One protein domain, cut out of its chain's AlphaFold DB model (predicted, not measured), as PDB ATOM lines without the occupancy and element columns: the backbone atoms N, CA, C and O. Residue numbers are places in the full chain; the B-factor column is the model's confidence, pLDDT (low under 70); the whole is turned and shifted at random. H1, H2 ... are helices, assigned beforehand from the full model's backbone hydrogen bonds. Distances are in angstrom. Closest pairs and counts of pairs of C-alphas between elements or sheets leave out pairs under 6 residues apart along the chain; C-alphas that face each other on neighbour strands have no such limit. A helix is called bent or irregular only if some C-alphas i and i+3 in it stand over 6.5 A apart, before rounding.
ATOM      1  N   ALA A   9     165.960 212.126 188.327       90.81
ATOM      2  CA  ALA A   9     166.102 211.516 187.009       90.81
ATOM      3  C   ALA A   9     165.813 210.006 187.045       90.81
ATOM      4  O   ALA A   9     164.986 209.517 186.274       90.81
ATOM      5  N   GLU A  10     166.407 209.271 187.990       92.19
ATOM      6  CA  GLU A  10     166.152 207.835 188.161       92.19
ATOM      7  C   GLU A  10     164.680 207.556 188.485       92.19
ATOM      8  O   GLU A  10     164.089 206.613 187.950       92.19
ATOM      9  N   ARG A  11     164.047 208.405 189.308       93.06
ATOM     10  CA  ARG A  11     162.607 208.303 189.593       93.06
ATOM     11  C   ARG A  11     161.767 208.523 188.339       93.06
ATOM     12  O   ARG A  11     160.828 207.763 188.109       93.06
ATOM     13  N   ALA A  12     162.087 209.533 187.530       94.56
ATOM     14  CA  ALA A  12     161.359 209.818 186.296       94.56
ATOM     15  C   ALA A  12     161.448 208.641 185.311       94.56
ATOM     16  O   ALA A  12     160.416 208.182 184.811       94.56
ATOM     17  N   VAL A  13     162.650 208.089 185.113       95.12
ATOM     18  CA  VAL A  13     162.876 206.891 184.289       95.12
ATOM     19  C   VAL A  13     162.073 205.703 184.819       95.12
ATOM     20  O   VAL A  13     161.371 205.037 184.053       95.12
ATOM     21  N   ALA A  14     162.114 205.451 186.130       95.25
ATOM     22  CA  ALA A  14     161.363 204.363 186.749       95.25
ATOM     23  C   ALA A  14     159.848 204.519 186.545       95.25
ATOM     24  O   ALA A  14     159.177 203.558 186.171       95.25
ATOM     25  N   TYR A  15     159.296 205.723 186.722       96.81
ATOM     26  CA  TYR A  15     157.866 205.967 186.524       96.81
ATOM     27  C   TYR A  15     157.419 205.752 185.078       96.81
ATOM     28  O   TYR A  15     156.381 205.121 184.864       96.81
ATOM     29  N   VAL A  16     158.192 206.225 184.093       96.56
ATOM     30  CA  VAL A  16     157.882 206.007 182.670       96.56
ATOM     31  C   VAL A  16     157.922 204.517 182.335       96.56
ATOM     32  O   VAL A  16     156.962 204.000 181.760       96.56
ATOM     33  N   ARG A  17     158.965 203.798 182.768       96.06
ATOM     34  CA  ARG A  17     159.094 202.348 182.545       96.06
ATOM     35  C   ARG A  17     157.965 201.555 183.205       96.06
ATOM     36  O   ARG A  17     157.383 200.678 182.570       96.06
ATOM     37  N   CYS A  18     157.603 201.878 184.449       97.12
ATOM     38  CA  CYS A  18     156.459 201.259 185.120       97.12
ATOM     39  C   CYS A  18     155.167 201.478 184.330       97.12
ATOM     40  O   CYS A  18     154.446 200.519 184.071       97.12
ATOM     41  N   ALA A  19     154.886 202.714 183.912       97.31
ATOM     42  CA  ALA A  19     153.678 203.023 183.158       97.31
ATOM     43  C   ALA A  19     153.620 202.286 181.807       97.31
ATOM     44  O   ALA A  19     152.572 201.750 181.454       97.31
ATOM     45  N   GLN A  20     154.742 202.184 181.087       96.38
ATOM     46  CA  GLN A  20     154.838 201.385 179.858       96.38
ATOM     47  C   GLN A  20     154.579 199.895 180.116       96.38
ATOM     48  O   GLN A  20     153.882 199.249 179.337       96.38
ATOM     49  N   ASN A  21     155.115 199.340 181.205       97.31
ATOM     50  CA  ASN A  21     154.897 197.939 181.563       97.31
ATOM     51  C   ASN A  21     153.433 197.659 181.930       97.31
ATOM     52  O   ASN A  21     152.890 196.650 181.492       97.31
ATOM     53  N   PHE A  22     152.773 198.564 182.661       97.69
ATOM     54  CA  PHE A  22     151.341 198.442 182.952       97.69
ATOM     55  C   PHE A  22     150.481 198.556 181.691       97.69
ATOM     56  O   PHE A  22     149.545 197.778 181.535       97.69
ATOM     57  N   LEU A  23     150.832 199.444 180.751       95.00
ATOM     58  CA  LEU A  23     150.160 199.497 179.449       95.00
ATOM     59  C   LEU A  23     150.286 198.186 178.669       95.00
ATOM     60  O   LEU A  23     149.315 197.753 178.062       95.00
ATOM     61  N   LYS A  24     151.463 197.548 178.681       94.31
ATOM     62  CA  LYS A  24     151.671 196.241 178.029       94.31
ATOM     63  C   LYS A  24     150.866 195.114 178.684       94.31
ATOM     64  O   LYS A  24     150.622 194.106 178.035       94.31
ATOM     65  N   ALA A  25     150.496 195.277 179.951       96.44
ATOM     66  CA  ALA A  25     149.661 194.346 180.703       96.44
ATOM     67  C   ALA A  25     148.161 194.711 180.659       96.44
ATOM     68  O   ALA A  25     147.395 194.174 181.454       96.44
ATOM     69  N   ASP A  26     147.756 195.643 179.786       94.12
ATOM     70  CA  ASP A  26     146.391 196.179 179.670       94.12
ATOM     71  C   ASP A  26     145.817 196.784 180.976       94.12
ATOM     72  O   ASP A  26     144.612 197.004 181.109       94.12
ATOM     73  N   ASP A  27     146.676 197.134 181.941       96.31
ATOM     74  CA  ASP A  27     146.292 197.781 183.200       96.31
ATOM     75  C   ASP A  27     146.394 199.308 183.073       96.31
ATOM     76  O   ASP A  27     147.363 199.961 183.485       96.31
ATOM     77  N   THR A  28     145.363 199.898 182.473       94.75
ATOM     78  CA  THR A  28     145.301 201.343 182.215       94.75
ATOM     79  C   THR A  28     145.238 202.175 183.496       94.75
ATOM     80  O   THR A  28     145.769 203.286 183.530       94.75
ATOM     81  N   VAL A  29     144.658 201.641 184.576       96.31
ATOM     82  CA  VAL A  29     144.506 202.347 185.859       96.31
ATOM     83  C   VAL A  29     145.867 202.580 186.504       96.31
ATOM     84  O   VAL A  29     146.205 203.713 186.872       96.31
ATOM     85  N   ASN A  30     146.682 201.528 186.618       96.38
ATOM     86  CA  ASN A  30     148.028 201.673 187.159       96.38
ATOM     87  C   ASN A  30     148.941 202.430 186.193       96.38
ATOM     88  O   ASN A  30     149.718 203.279 186.641       96.38
ATOM     89  N   ALA A  31     148.803 202.223 184.881       97.38
ATOM     90  CA  ALA A  31     149.562 202.987 183.898       97.38
ATOM     91  C   ALA A  31     149.330 204.502 184.035       97.38
ATOM     92  O   ALA A  31     150.293 205.266 184.137       97.38
ATOM     93  N   GLU A  32     148.075 204.950 184.144       96.56
ATOM     94  CA  GLU A  32     147.753 206.360 184.390       96.56
ATOM     95  C   GLU A  32     148.320 206.874 185.714       96.56
ATOM     96  O   GLU A  32     148.799 208.009 185.795       96.56
ATOM     97  N   ARG A  33     148.264 206.057 186.772       97.62
ATOM     98  CA  ARG A  33     148.787 206.432 188.089       97.62
ATOM     99  C   ARG A  33     150.278 206.751 188.018       97.62
ATOM    100  O   ARG A  33     150.703 207.776 188.552       97.62
ATOM    101  N   TYR A  34     151.068 205.901 187.365       97.19
ATOM    102  CA  TYR A  34     152.505 206.130 187.202       97.19
ATOM    103  C   TYR A  34     152.808 207.229 186.181       97.19
ATOM    104  O   TYR A  34     153.715 208.023 186.412       97.19
ATOM    105  N   PHE A  35     151.999 207.369 185.132       97.31
ATOM    106  CA  PHE A  35     152.108 208.484 184.193       97.31
ATOM    107  C   PHE A  35     151.928 209.845 184.876       97.31
ATOM    108  O   PHE A  35     152.727 210.751 184.653       97.31
ATOM    109  N   ARG A  36     150.932 209.998 185.760       97.12
ATOM    110  CA  ARG A  36     150.727 211.245 186.523       97.12
ATOM    111  C   ARG A  36     151.923 211.571 187.419       97.12
ATOM    112  O   ARG A  36     152.309 212.733 187.509       97.12
ATOM    113  N   LYS A  37     152.535 210.554 188.040       96.50
ATOM    114  CA  LYS A  37     153.776 210.719 188.816       96.50
ATOM    115  C   LYS A  37     154.943 211.150 187.927       96.50
ATOM    116  O   LYS A  37     155.645 212.089 188.281       96.50
ATOM    117  N   ALA A  38     155.114 210.510 186.767       95.44
ATOM    118  CA  ALA A  38     156.134 210.881 185.790       95.44
ATOM    119  C   ALA A  38     155.954 212.326 185.304       95.44
ATOM    120  O   ALA A  38     156.921 213.079 185.276       95.44
ATOM    121  N   ASN A  39     154.722 212.749 185.006       95.62
ATOM    122  CA  ASN A  39     154.421 214.097 184.517       95.62
ATOM    123  C   ASN A  39     154.903 215.208 185.466       95.62
ATOM    124  O   ASN A  39     155.261 216.287 185.007       95.62
ATOM    125  N   GLY A  40     154.922 214.947 186.777       93.94
ATOM    126  CA  GLY A  40     155.397 215.905 187.777       93.94
ATOM    127  C   GLY A  40     156.919 216.086 187.824       93.94
ATOM    128  O   GLY A  40     157.371 217.062 188.408       93.94
ATOM    129  N   VAL A  41     157.697 215.172 187.234       93.94
ATOM    130  CA  VAL A  41     159.170 215.140 187.363       93.94
ATOM    131  C   VAL A  41     159.877 215.145 185.999       93.94
ATOM    132  O   VAL A  41     160.982 215.653 185.865       93.94
ATOM    133  N   VAL A  42     159.253 214.628 184.937       92.88
ATOM    134  CA  VAL A  42     159.917 214.396 183.638       92.88
ATOM    135  C   VAL A  42     160.409 215.673 182.943       92.88
ATOM    136  O   VAL A  42     161.372 215.638 182.183       92.88
ATOM    137  N   PHE A  43     159.767 216.813 183.205       92.00
ATOM    138  CA  PHE A  43     160.163 218.107 182.639       92.00
ATOM    139  C   PHE A  43     161.103 218.904 183.550       92.00
ATOM    140  O   PHE A  43     161.654 219.906 183.103       92.00
ATOM    141  N   THR A  44     161.291 218.478 184.803       91.56
ATOM    142  CA  THR A  44     162.211 219.126 185.754       91.56
ATOM    143  C   THR A  44     163.616 218.535 185.691       91.56
ATOM    144  O   THR A  44     164.551 219.138 186.206       91.56
ATOM    145  N   VAL A  45     163.764 217.363 185.071       91.94
ATOM    146  CA  VAL A  45     165.039 216.664 184.893       91.94
ATOM    147  C   VAL A  45     165.602 216.892 183.489       91.94
ATOM    148  O   VAL A  45     164.871 217.229 182.545       91.94
ATOM    149  N   GLU A  46     166.914 216.709 183.353       89.56
ATOM    150  CA  GLU A  46     167.571 216.645 182.047       89.56
ATOM    151  C   GLU A  46     167.006 215.490 181.212       89.56
ATOM    152  O   GLU A  46     166.505 214.496 181.744       89.56
ATOM    153  N   ASP A  47     167.028 215.647 179.890       85.00
ATOM    154  CA  ASP A  47     166.484 214.637 178.985       85.00
ATOM    155  C   ASP A  47     167.487 213.493 178.815       85.00
ATOM    156  O   ASP A  47     168.368 213.533 177.960       85.00
ATOM    157  N   VAL A  48     167.373 212.491 179.683       82.75
ATOM    158  CA  VAL A  48     168.210 211.288 179.660       82.75
ATOM    159  C   VAL A  48     167.632 210.297 178.650       82.75
ATOM    160  O   VAL A  48     166.460 209.945 178.755       82.75
ATOM    161  N   ASP A  49     168.428 209.833 177.684       80.69
ATOM    162  CA  ASP A  49     168.062 208.772 176.724       80.69
ATOM    163  C   ASP A  49     166.705 208.976 176.007       80.69
ATOM    164  O   ASP A  49     165.950 208.029 175.763       80.69
ATOM    165  N   GLY A  50     166.346 210.228 175.702       88.31
ATOM    166  CA  GLY A  50     165.071 210.559 175.056       88.31
ATOM    167  C   GLY A  50     163.842 210.296 175.936       88.31
ATOM    168  O   GLY A  50     162.752 210.018 175.424       88.31
ATOM    169  N   LEU A  51     163.983 210.373 177.263       92.56
ATOM    170  CA  LEU A  51     162.908 210.163 178.236       92.56
ATOM    171  C   LEU A  51     161.671 211.019 177.943       92.56
ATOM    172  O   LEU A  51     160.540 210.539 178.077       92.56
ATOM    173  N   ARG A  52     161.848 212.274 177.515       93.75
ATOM    174  CA  ARG A  52     160.722 213.156 177.170       93.75
ATOM    175  C   ARG A  52     159.951 212.644 175.960       93.75
ATOM    176  O   ARG A  52     158.721 212.711 175.957       93.75
ATOM    177  N   LEU A  53     160.647 212.107 174.961       92.94
ATOM    178  CA  LEU A  53     160.014 211.500 173.795       92.94
ATOM    179  C   LEU A  53     159.223 210.253 174.206       92.94
ATOM    180  O   LEU A  53     158.034 210.155 173.903       92.94
ATOM    181  N   GLN A  54     159.830 209.362 174.995       93.44
ATOM    182  CA  GLN A  54     159.160 208.170 175.529       93.44
ATOM    183  C   GLN A  54     157.912 208.524 176.347       93.44
ATOM    184  O   GLN A  54     156.867 207.886 176.208       93.44
ATOM    185  N   PHE A  55     157.993 209.570 177.174       96.19
ATOM    186  CA  PHE A  55     156.868 210.065 177.962       96.19
ATOM    187  C   PHE A  55     155.732 210.609 177.084       96.19
ATOM    188  O   PHE A  55     154.555 210.361 177.355       96.19
ATOM    189  N   ARG A  56     156.058 211.330 176.008       95.81
ATOM    190  CA  ARG A  56     155.059 211.846 175.061       95.81
ATOM    191  C   ARG A  56     154.394 210.716 174.273       95.81
ATOM    192  O   ARG A  56     153.168 210.720 174.150       95.81
ATOM    193  N   THR A  57     155.154 209.708 173.849       95.81
ATOM    194  CA  THR A  57     154.614 208.486 173.230       95.81
ATOM    195  C   THR A  57     153.686 207.740 174.189       95.81
ATOM    196  O   THR A  57     152.574 207.370 173.812       95.81
ATOM    197  N   LEU A  58     154.084 207.600 175.458       96.56
ATOM    198  CA  LEU A  58     153.261 207.005 176.513       96.56
ATOM    199  C   LEU A  58     151.945 207.777 176.726       96.56
ATOM    200  O   LEU A  58     150.887 207.168 176.880       96.56
ATOM    201  N   ASN A  59     151.981 209.113 176.693       97.19
ATOM    202  CA  ASN A  59     150.775 209.944 176.779       97.19
ATOM    203  C   ASN A  59     149.813 209.658 175.615       97.19
ATOM    204  O   ASN A  59     148.606 209.530 175.828       97.19
ATOM    205  N   ALA A  60     150.327 209.537 174.388       97.44
ATOM    206  CA  ALA A  60     149.513 209.195 173.223       97.44
ATOM    207  C   ALA A  60     148.852 207.813 173.388       97.44
ATOM    208  O   ALA A  60     147.629 207.707 173.286       97.44
ATOM    209  N   GLN A  61     149.638 206.799 173.766       96.56
ATOM    210  CA  GLN A  61     149.167 205.429 173.997       96.56
ATOM    211  C   GLN A  61     148.097 205.343 175.094       96.56
ATOM    212  O   GLN A  61     147.085 204.670 174.916       96.56
ATOM    213  N   LEU A  62     148.262 206.067 176.206       97.06
ATOM    214  CA  LEU A  62     147.251 206.121 177.270       97.06
ATOM    215  C   LEU A  62     145.920 206.697 176.782       97.06
ATOM    216  O   LEU A  62     144.858 206.262 177.220       97.06
ATOM    217  N   ASN A  63     145.946 207.690 175.893       96.75
ATOM    218  CA  ASN A  63     144.710 208.261 175.358       96.75
ATOM    219  C   ASN A  63     144.038 207.318 174.360       96.75
ATOM    220  O   ASN A  63     142.810 207.248 174.353       96.75
ATOM    221  N   ASP A  64     144.822 206.573 173.578       96.50
ATOM    222  CA  ASP A  64     144.309 205.533 172.682       96.50
ATOM    223  C   ASP A  64     143.597 204.427 173.485       96.50
ATOM    224  O   ASP A  64     142.421 204.141 173.258       96.50
ATOM    225  N   GLN A  65     144.246 203.914 174.536       95.19
ATOM    226  CA  GLN A  65     143.681 202.896 175.433       95.19
ATOM    227  C   GLN A  65     142.407 203.364 176.152       95.19
ATOM    228  O   GLN A  65     141.438 202.617 176.292       95.19
ATOM    229  N   ASN A  66     142.355 204.640 176.537       94.88
ATOM    230  CA  ASN A  66     141.170 205.255 177.137       94.88
ATOM    231  C   ASN A  66     140.086 205.657 176.126       94.88
ATOM    232  O   ASN A  66     139.120 206.326 176.500       94.88
ATOM    233  N   ARG A  67     140.236 205.293 174.846       95.62
ATOM    234  CA  ARG A  67     139.298 205.615 173.757       95.62
ATOM    235  C   ARG A  67     139.095 207.120 173.542       95.62
ATOM    236  O   ARG A  67     138.098 207.550 172.961       95.62
ATOM    237  N   LYS A  68     140.058 207.941 173.963       95.94
ATOM    238  CA  LYS A  68     140.109 209.388 173.700       95.94
ATOM    239  C   LYS A  68     140.808 209.636 172.367       95.94
ATOM    240  O   LYS A  68     141.848 210.288 172.298       95.94
ATOM    241  N   PHE A  69     140.243 209.085 171.294       96.94
ATOM    242  CA  PHE A  69     140.939 208.964 170.013       96.94
ATOM    243  C   PHE A  69     141.326 210.308 169.384       96.94
ATOM    244  O   PHE A  69     142.400 210.411 168.802       96.94
ATOM    245  N   ALA A  70     140.500 211.352 169.519       94.56
ATOM    246  CA  ALA A  70     140.823 212.679 168.981       94.56
ATOM    247  C   ALA A  70     142.091 213.269 169.626       94.56
ATOM    248  O   ALA A  70     142.951 213.812 168.931       94.56
ATOM    249  N   ASP A  71     142.229 213.100 170.943       96.19
ATOM    250  CA  ASP A  71     143.390 213.564 171.703       96.19
ATOM    251  C   ASP A  71     144.604 212.662 171.480       96.19
ATOM    252  O   ASP A  71     145.724 213.156 171.357       96.19
ATOM    253  N   ALA A  72     144.390 211.345 171.388       97.38
ATOM    254  CA  ALA A  72     145.439 210.376 171.081       97.38
ATOM    255  C   ALA A  72     146.099 210.683 169.733       97.38
ATOM    256  O   ALA A  72     147.322 210.774 169.645       97.38
ATOM    257  N   ALA A  73     145.294 210.926 168.695       96.06
ATOM    258  CA  ALA A  73     145.799 211.230 167.362       96.06
ATOM    259  C   ALA A  73     146.615 212.530 167.326       96.06
ATOM    260  O   ALA A  73     147.672 212.574 166.697       96.06
ATOM    261  N   GLY A  74     146.157 213.571 168.032       96.12
ATOM    262  CA  GLY A  74     146.921 214.810 168.191       96.12
ATOM    263  C   GLY A  74     148.264 214.577 168.885       96.12
ATOM    264  O   GLY A  74     149.294 215.025 168.396       96.12
ATOM    265  N   LYS A  75     148.275 213.787 169.965       97.31
ATOM    266  CA  LYS A  75     149.500 213.465 170.712       97.31
ATOM    267  C   LYS A  75     150.503 212.657 169.893       97.31
ATOM    268  O   LYS A  75     151.689 212.956 169.954       97.31
ATOM    269  N   TYR A  76     150.057 211.681 169.100       96.81
ATOM    270  CA  TYR A  76     150.951 210.963 168.184       96.81
ATOM    271  C   TYR A  76     151.568 211.894 167.133       96.81
ATOM    272  O   TYR A  76     152.753 211.779 166.831       96.81
ATOM    273  N   LEU A  77     150.794 212.847 166.608       95.06
ATOM    274  CA  LEU A  77     151.319 213.856 165.690       95.06
ATOM    275  C   LEU A  77     152.340 214.778 166.375       95.06
ATOM    276  O   LEU A  77     153.345 215.137 165.770       95.06
ATOM    277  N   ASP A  78     152.108 215.147 167.633       95.25
ATOM    278  CA  ASP A  78     153.055 215.957 168.400       95.25
ATOM    279  C   ASP A  78     154.366 215.213 168.680       95.25
ATOM    280  O   ASP A  78     155.421 215.841 168.651       95.25
ATOM    281  N   VAL A  79     154.321 213.890 168.883       95.31
ATOM    282  CA  VAL A  79     155.522 213.039 168.945       95.31
ATOM    283  C   VAL A  79     156.269 213.086 167.611       95.31
ATOM    284  O   VAL A  79     157.449 213.418 167.590       95.31
ATOM    285  N   LEU A  80     155.579 212.846 166.490       93.06
ATOM    286  CA  LEU A  80     156.180 212.886 165.148       93.06
ATOM    287  C   LEU A  80     156.855 214.228 164.829       93.06
ATOM    288  O   LEU A  80     157.879 214.253 164.161       93.06
ATOM    289  N   ARG A  81     156.309 215.346 165.321       92.88
ATOM    290  CA  ARG A  81     156.878 216.694 165.132       92.88
ATOM    291  C   ARG A  81     158.172 216.946 165.901       92.88
ATOM    292  O   ARG A  81     158.857 217.919 165.611       92.88
ATOM    293  N   GLN A  82     158.448 216.150 166.925       91.12
ATOM    294  CA  GLN A  82     159.617 216.317 167.791       91.12
ATOM    295  C   GLN A  82     160.715 215.311 167.487       91.12
ATOM    296  O   GLN A  82     161.839 215.482 167.946       91.12
ATOM    297  N   VAL A  83     160.370 214.256 166.757       89.19
ATOM    298  CA  VAL A  83     161.324 213.295 166.235       89.19
ATOM    299  C   VAL A  83     162.083 213.942 165.085       89.19
ATOM    300  O   VAL A  83     161.483 214.407 164.115       89.19
ATOM    301  N   ASN A  84     163.409 213.915 165.172       86.69
ATOM    302  CA  ASN A  84     164.251 214.155 164.012       86.69
ATOM    303  C   ASN A  84     164.240 212.897 163.132       86.69
ATOM    304  O   ASN A  84     164.527 211.807 163.630       86.69
ATOM    305  N   PRO A  85     163.935 213.015 161.831       81.62
ATOM    306  CA  PRO A  85     163.842 211.864 160.935       81.62
ATOM    307  C   PRO A  85     165.181 211.148 160.700       81.62
ATOM    308  O   PRO A  85     165.178 210.020 160.228       81.62
ATOM    309  N   GLU A  86     166.308 211.791 161.009       84.69
ATOM    310  CA  GLU A  86     167.649 211.199 160.899       84.69
ATOM    311  C   GLU A  86     168.004 210.323 162.113       84.69
ATOM    312  O   GLU A  86     168.797 209.393 161.984       84.69
ATOM    313  N   ASP A  87     167.378 210.583 163.265       84.94
ATOM    314  CA  ASP A  87     167.680 209.921 164.540       84.94
ATOM    315  C   ASP A  87     166.790 208.690 164.799       84.94
ATOM    316  O   ASP A  87     167.023 207.940 165.748       84.94
ATOM    317  N   VAL A  88     165.745 208.483 163.988       85.12
ATOM    318  CA  VAL A  88     164.709 207.465 164.220       85.12
ATOM    319  C   VAL A  88     164.485 206.610 162.979       85.12
ATOM    320  O   VAL A  88     164.422 207.107 161.857       85.12
ATOM    321  N   ASP A  89     164.314 205.304 163.192       87.69
ATOM    322  CA  ASP A  89     164.036 204.357 162.116       87.69
ATOM    323  C   ASP A  89     162.712 204.692 161.402       87.69
ATOM    324  O   ASP A  89     161.678 204.990 162.011       87.69
ATOM    325  N   VAL A  90     162.722 204.559 160.077       84.69
ATOM    326  CA  VAL A  90     161.560 204.745 159.203       84.69
ATOM    327  C   VAL A  90     160.387 203.863 159.645       84.69
ATOM    328  O   VAL A  90     159.230 204.274 159.527       84.69
ATOM    329  N   GLN A  91     160.656 202.669 160.187       87.25
ATOM    330  CA  GLN A  91     159.607 201.788 160.711       87.25
ATOM    331  C   GLN A  91     158.889 202.377 161.928       87.25
ATOM    332  O   GLN A  91     157.665 202.273 162.023       87.25
ATOM    333  N   GLU A  92     159.611 203.037 162.833       88.94
ATOM    334  CA  GLU A  92     159.022 203.654 164.023       88.94
ATOM    335  C   GLU A  92     158.157 204.863 163.644       88.94
ATOM    336  O   GLU A  92     157.023 204.999 164.112       88.94
ATOM    337  N   ILE A  93     158.627 205.677 162.695       90.94
ATOM    338  CA  ILE A  93     157.855 206.792 162.125       90.94
ATOM    339  C   ILE A  93     156.576 206.273 161.457       90.94
ATOM    340  O   ILE A  93     155.485 206.798 161.693       90.94
ATOM    341  N   SER A  94     156.691 205.211 160.655       90.56
ATOM    342  CA  SER A  94     155.552 204.563 160.000       90.56
ATOM    343  C   SER A  94     154.540 204.026 161.020       90.56
ATOM    344  O   SER A  94     153.334 204.237 160.872       90.56
ATOM    345  N   PHE A  95     155.017 203.401 162.100       91.44
ATOM    346  CA  PHE A  95     154.178 202.897 163.184       91.44
ATOM    347  C   PHE A  95     153.407 204.021 163.893       91.44
ATOM    348  O   PHE A  95     152.187 203.927 164.050       91.44
ATOM    349  N   LEU A  96     154.085 205.109 164.272       93.50
ATOM    350  CA  LEU A  96     153.457 206.267 164.917       93.50
ATOM    351  C   LEU A  96     152.408 206.918 164.010       93.50
ATOM    352  O   LEU A  96     151.306 207.248 164.456       93.50
ATOM    353  N   LEU A  97     152.717 207.058 162.720       93.25
ATOM    354  CA  LEU A  97     151.805 207.640 161.741       93.25
ATOM    355  C   LEU A  97     150.581 206.742 161.494       93.25
ATOM    356  O   LEU A  97     149.455 207.239 161.369       93.25
ATOM    357  N   ALA A  98     150.767 205.421 161.475       92.38
ATOM    358  CA  ALA A  98     149.678 204.453 161.392       92.38
ATOM    359  C   ALA A  98     148.782 204.492 162.643       92.38
ATOM    360  O   ALA A  98     147.554 204.504 162.512       92.38
ATOM    361  N   ALA A  99     149.368 204.588 163.842       94.19
ATOM    362  CA  ALA A  99     148.631 204.730 165.098       94.19
ATOM    363  C   ALA A  99     147.808 206.030 165.131       94.19
ATOM    364  O   ALA A  99     146.608 205.999 165.424       94.19
ATOM    365  N   ALA A 100     148.409 207.157 164.730       95.00
ATOM    366  CA  ALA A 100     147.710 208.433 164.591       95.00
ATOM    367  C   ALA A 100     146.537 208.323 163.602       95.00
ATOM    368  O   ALA A 100     145.414 208.722 163.910       95.00
ATOM    369  N   SER A 101     146.774 207.718 162.435       93.19
ATOM    370  CA  SER A 101     145.757 207.523 161.396       93.19
ATOM    371  C   SER A 101     144.579 206.686 161.896       93.19
ATOM    372  O   SER A 101     143.421 207.054 161.688       93.19
ATOM    373  N   LYS A 102     144.864 205.585 162.602       93.75
ATOM    374  CA  LYS A 102     143.851 204.728 163.225       93.75
ATOM    375  C   LYS A 102     143.006 205.522 164.225       93.75
ATOM    376  O   LYS A 102     141.780 205.491 164.135       93.75
ATOM    377  N   CYS A 103     143.641 206.286 165.113       95.50
ATOM    378  CA  CYS A 103     142.946 207.132 166.084       95.50
ATOM    379  C   CYS A 103     142.048 208.176 165.398       95.50
ATOM    380  O   CYS A 103     140.890 208.339 165.770       95.50
ATOM    381  N   VAL A 104     142.524 208.847 164.344       94.38
ATOM    382  CA  VAL A 104     141.708 209.819 163.595       94.38
ATOM    383  C   VAL A 104     140.478 209.173 162.951       94.38
ATOM    384  O   VAL A 104     139.413 209.794 162.899       94.38
ATOM    385  N   ILE A 105     140.597 207.946 162.437       92.12
ATOM    386  CA  ILE A 105     139.462 207.227 161.845       92.12
ATOM    387  C   ILE A 105     138.407 206.908 162.909       92.12
ATOM    388  O   ILE A 105     137.224 207.108 162.643       92.12
ATOM    389  N   LEU A 106     138.838 206.454 164.090       94.38
ATOM    390  CA  LEU A 106     137.964 206.082 165.209       94.38
ATOM    391  C   LEU A 106     137.371 207.288 165.955       94.38
ATOM    392  O   LEU A 106     136.352 207.156 166.631       94.38
ATOM    393  N   ALA A 107     137.997 208.462 165.855       94.94
ATOM    394  CA  ALA A 107     137.535 209.677 166.513       94.94
ATOM    395  C   ALA A 107     136.171 210.159 165.973       94.94
ATOM    396  O   ALA A 107     135.898 210.047 164.772       94.94
ATOM    397  N   PRO A 108     135.324 210.773 166.826       92.94
ATOM    398  CA  PRO A 108     134.060 211.353 166.387       92.94
ATOM    399  C   PRO A 108     134.291 212.477 165.371       92.94
ATOM    400  O   PRO A 108     135.321 213.160 165.369       92.94
ATOM    401  N   ALA A 109     133.315 212.688 164.487       90.69
ATOM    402  CA  ALA A 109     133.375 213.774 163.519       90.69
ATOM    403  C   ALA A 109     133.466 215.140 164.225       90.69
ATOM    404  O   ALA A 109     132.749 215.408 165.184       90.69
ATOM    405  N   GLY A 110     134.356 216.011 163.744       92.50
ATOM    406  CA  GLY A 110     134.559 217.335 164.328       92.50
ATOM    407  C   GLY A 110     135.765 218.069 163.746       92.50
ATOM    408  O   GLY A 110     136.570 217.491 163.012       92.50
ATOM    409  N   ARG A 111     135.907 219.356 164.094       93.25
ATOM    410  CA  ARG A 111     136.999 220.219 163.599       93.25
ATOM    411  C   ARG A 111     138.387 219.676 163.947       93.25
ATOM    412  O   ARG A 111     139.239 219.609 163.068       93.25
ATOM    413  N   GLN A 112     138.590 219.246 165.194       90.31
ATOM    414  CA  GLN A 112     139.871 218.704 165.665       90.31
ATOM    415  C   GLN A 112     140.294 217.479 164.847       90.31
ATOM    416  O   GLN A 112     141.401 217.447 164.319       90.31
ATOM    417  N   ARG A 113     139.383 216.515 164.652       92.44
ATOM    418  CA  ARG A 113     139.627 215.321 163.827       92.44
ATOM    419  C   ARG A 113     140.079 215.690 162.415       92.44
ATOM    420  O   ARG A 113     141.046 215.126 161.918       92.44
ATOM    421  N   MET A 114     139.398 216.640 161.776       90.88
ATOM    422  CA  MET A 114     139.719 217.061 160.409       90.88
ATOM    423  C   MET A 114     141.072 217.768 160.315       90.88
ATOM    424  O   MET A 114     141.811 217.536 159.358       90.88
ATOM    425  N   ALA A 115     141.414 218.593 161.307       91.88
ATOM    426  CA  ALA A 115     142.708 219.265 161.372       91.88
ATOM    427  C   ALA A 115     143.858 218.257 161.525       91.88
ATOM    428  O   ALA A 115     144.827 218.314 160.769       91.88
ATOM    429  N   VAL A 116     143.720 217.291 162.441       92.44
ATOM    430  CA  VAL A 116     144.736 216.245 162.634       92.44
ATOM    431  C   VAL A 116     144.830 215.339 161.405       92.44
ATOM    432  O   VAL A 116     145.934 215.069 160.940       92.44
ATOM    433  N   MET A 117     143.696 214.940 160.816       90.38
ATOM    434  CA  MET A 117     143.676 214.177 159.561       90.38
ATOM    435  C   MET A 117     144.461 214.898 158.464       90.38
ATOM    436  O   MET A 117     145.284 214.292 157.787       90.38
ATOM    437  N   HIS A 118     144.219 216.198 158.284       90.25
ATOM    438  CA  HIS A 118     144.922 216.973 157.272       90.25
ATOM    439  C   HIS A 118     146.434 216.975 157.511       90.25
ATOM    440  O   HIS A 118     147.176 216.703 156.573       90.25
ATOM    441  N   ALA A 119     146.866 217.195 158.754       91.94
ATOM    442  CA  ALA A 119     148.280 217.211 159.109       91.94
ATOM    443  C   ALA A 119     148.978 215.856 158.881       91.94
ATOM    444  O   ALA A 119     150.102 215.826 158.384       91.94
ATOM    445  N   ILE A 120     148.302 214.739 159.181       91.00
ATOM    446  CA  ILE A 120     148.802 213.381 158.895       91.00
ATOM    447  C   ILE A 120     149.017 213.191 157.391       91.00
ATOM    448  O   ILE A 120     150.036 212.653 156.974       91.00
ATOM    449  N   LEU A 121     148.079 213.650 156.564       88.25
ATOM    450  CA  LEU A 121     148.130 213.461 155.112       88.25
ATOM    451  C   LEU A 121     149.168 214.339 154.412       88.25
ATOM    452  O   LEU A 121     149.618 213.989 153.325       88.25
ATOM    453  N   THR A 122     149.521 215.478 155.007       89.06
ATOM    454  CA  THR A 122     150.587 216.363 154.515       89.06
ATOM    455  C   THR A 122     151.980 215.940 154.980       89.06
ATOM    456  O   THR A 122     152.964 216.538 154.558       89.06
ATOM    457  N   HIS A 123     152.082 214.949 155.866       89.81
ATOM    458  CA  HIS A 123     153.363 214.474 156.374       89.81
ATOM    459  C   HIS A 123     154.194 213.825 155.252       89.81
ATOM    460  O   HIS A 123     153.649 213.106 154.416       89.81
ATOM    461  N   TYR A 124     155.518 214.023 155.248       88.31
ATOM    462  CA  TYR A 124     156.398 213.506 154.184       88.31
ATOM    463  C   TYR A 124     156.334 211.972 154.064       88.31
ATOM    464  O   TYR A 124     156.354 211.428 152.966       88.31
ATOM    465  N   ALA A 125     156.181 211.274 155.194       86.62
ATOM    466  CA  ALA A 125     156.045 209.818 155.245       86.62
ATOM    467  C   ALA A 125     154.608 209.317 155.002       86.62
ATOM    468  O   ALA A 125     154.338 208.134 155.169       86.62
ATOM    469  N   ALA A 126     153.655 210.171 154.617       85.31
ATOM    470  CA  ALA A 126     152.254 209.761 154.492       85.31
ATOM    471  C   ALA A 126     151.992 208.729 153.379       85.31
ATOM    472  O   ALA A 126     150.910 208.154 153.334       85.31
ATOM    473  N   ASP A 127     152.945 208.487 152.476       83.00
ATOM    474  CA  ASP A 127     152.835 207.425 151.464       83.00
ATOM    475  C   ASP A 127     152.981 206.010 152.046       83.00
ATOM    476  O   ASP A 127     152.553 205.047 151.414       83.00
ATOM    477  N   THR A 128     153.522 205.862 153.262       81.94
ATOM    478  CA  THR A 128     153.663 204.547 153.910       81.94
ATOM    479  C   THR A 128     152.347 204.020 154.488       81.94
ATOM    480  O   THR A 128     152.227 202.826 154.758       81.94
ATOM    481  N   ILE A 129     151.342 204.887 154.667       77.94
ATOM    482  CA  ILE A 129     150.079 204.551 155.329       77.94
ATOM    483  C   ILE A 129     148.929 204.371 154.324       77.94
ATOM    484  O   ILE A 129     148.677 205.235 153.480       77.94
ATOM    485  N   PRO A 130     148.121 203.299 154.455       70.62
ATOM    486  CA  PRO A 130     147.050 203.004 153.504       70.62
ATOM    487  C   PRO A 130     145.936 204.066 153.492       70.62
ATOM    488  O   PRO A 130     145.226 204.223 152.497       70.62
ATOM    489  N   VAL A 131     145.781 204.832 154.581       73.06
ATOM    490  CA  VAL A 131     144.711 205.833 154.711       73.06
ATOM    491  C   VAL A 131     144.855 206.983 153.709       73.06
ATOM    492  O   VAL A 131     143.845 207.564 153.309       73.06
ATOM    493  N   ARG A 132     146.080 207.286 153.250       71.56
ATOM    494  CA  ARG A 132     146.319 208.343 152.259       71.56
ATOM    495  C   ARG A 132     145.632 208.021 150.935       71.56
ATOM    496  O   ARG A 132     145.024 208.909 150.340       71.56
ATOM    497  N   PHE A 133     145.626 206.752 150.527       70.06
ATOM    498  CA  PHE A 133     144.952 206.302 149.305       70.06
ATOM    499  C   PHE A 133     143.426 206.413 149.402       70.06
ATOM    500  O   PHE A 133     142.779 206.908 148.476       70.06
ATOM    501  N   LEU A 134     142.847 206.002 150.535       68.06
ATOM    502  CA  LEU A 134     141.406 206.133 150.785       68.06
ATOM    503  C   LEU A 134     140.976 207.603 150.795       68.06
ATOM    504  O   LEU A 134     139.927 207.959 150.259       68.06
ATOM    505  N   TRP A 135     141.807 208.471 151.364       67.69
ATOM    506  CA  TRP A 135     141.507 209.889 151.457       67.69
ATOM    507  C   TRP A 135     141.681 210.647 150.139       67.69
ATOM    508  O   TRP A 135     140.827 211.463 149.790       67.69
ATOM    509  N   ALA A 136     142.738 210.360 149.374       69.38
ATOM    510  CA  ALA A 136     142.913 210.905 148.028       69.38
ATOM    511  C   ALA A 136     141.690 210.596 147.152       69.38
ATOM    512  O   ALA A 136     141.177 211.480 146.465       69.38
ATOM    513  N   ARG A 137     141.148 209.376 147.283       65.50
ATOM    514  CA  ARG A 137     139.905 208.967 146.627       65.50
ATOM    515  C   ARG A 137     138.686 209.760 147.112       65.50
ATOM    516  O   ARG A 137     137.884 210.167 146.280       65.50
ATOM    517  N   MET A 138     138.556 210.020 148.416       64.31
ATOM    518  CA  MET A 138     137.456 210.832 148.962       64.31
ATOM    519  C   MET A 138     137.500 212.305 148.527       64.31
ATOM    520  O   MET A 138     136.446 212.913 148.374       64.31
ATOM    521  N   ARG A 139     138.687 212.891 148.309       66.81
ATOM    522  CA  ARG A 139     138.825 214.283 147.831       66.81
ATOM    523  C   ARG A 139     138.836 214.434 146.307       66.81
ATOM    524  O   ARG A 139     138.991 215.553 145.831       66.81
ATOM    525  N   GLY A 140     138.712 213.343 145.548       60.94
ATOM    526  CA  GLY A 140     138.821 213.394 144.088       60.94
ATOM    527  C   GLY A 140     140.194 213.870 143.599       60.94
ATOM    528  O   GLY A 140     140.300 214.395 142.495       60.94
TER     529      GLY A 140
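What this domain is: This is residues 9 to 140 of the 156 residues of an uncharacterized protein of archaeon (UniProt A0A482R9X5). Six helices run up and down in a long bundle made of two triangles, H1, H2, H3 and then H4, H5, H6, placed side by side and joined where H3 packs on H4. Short H7 sits by H5 at the far end of the bundle, and H8 follows it at the end of the long axis. The printed part has 132 residues with eight named helices, H1 to H8 in chain order, and no named strand; the class is all helix. It is compact, with a radius of gyration of the C-alphas of 15.5 A, yet elongated, spanning 52 by 32 by 24 A.

Where its parts are: Find C-alpha 9 at (166.102, 211.516, 187.009); from there H1, residues 9 to 24, runs 22.9 A to C-alpha 24 at (151.671, 196.241, 178.029). Next come H2, residues 28 to 39, and H3, residues 51 to 65, 20.7 A long. Read on to H4, residues 69 to 80, and to H5, residues 90 to 106, the longest at 24.4 A. H6 is residues 111 to 121, H7 residues 124 to 128, and H8 residues 131 to 138, ending at C-alpha 138, (137.456, 210.832, 148.962). H7 is irregular: its C-alphas 124 and 127 are 7.6 A apart.

How they stand to each other: Begin with the bundle, H1 to H6, up and down, each helix running against the one before. H1 and H2 form a hairpin at a shallow tilt of 20 degrees; their closest C-alphas, Ala 19 and Ala 31, are 4.2 A apart. H3 touches H1, closest at the C-alphas of Val 16 and Phe 55, 6.3 A. H3 and H4 touch, closest at the C-alphas of Ala 60 and Ala 72, 4.8 A. H4 and H5 touch, closest at the C-alphas of Ala 73 and Ala 100, 4.4 A. H6 touches H4 at a tilt of 37 degrees, only just steep, closest at the C-alphas of Ala 70 and Arg 113, 5.9 A. H7 touches residues 93 to 97 of H5. H8 is close to H6 but not clearly touching, with the C-alphas of Leu 121 and Arg 132 6.1 A apart. Every O i to N i+4 pair is within hydrogen-bond range in H1 to H6 and H8; in H7 0 of 1 is, beside 1 of 2 O i to N i+3 pairs.

The domain as a whole: The C-alphas farthest apart, Glu 10 and Gly 140, are 52.2 A apart. The printed part has no cut, and the link from H2 to H3, 11 residues, is long. Mean pLDDT of the printed part is 90.7; look for values under 70 at residues 134 to 140.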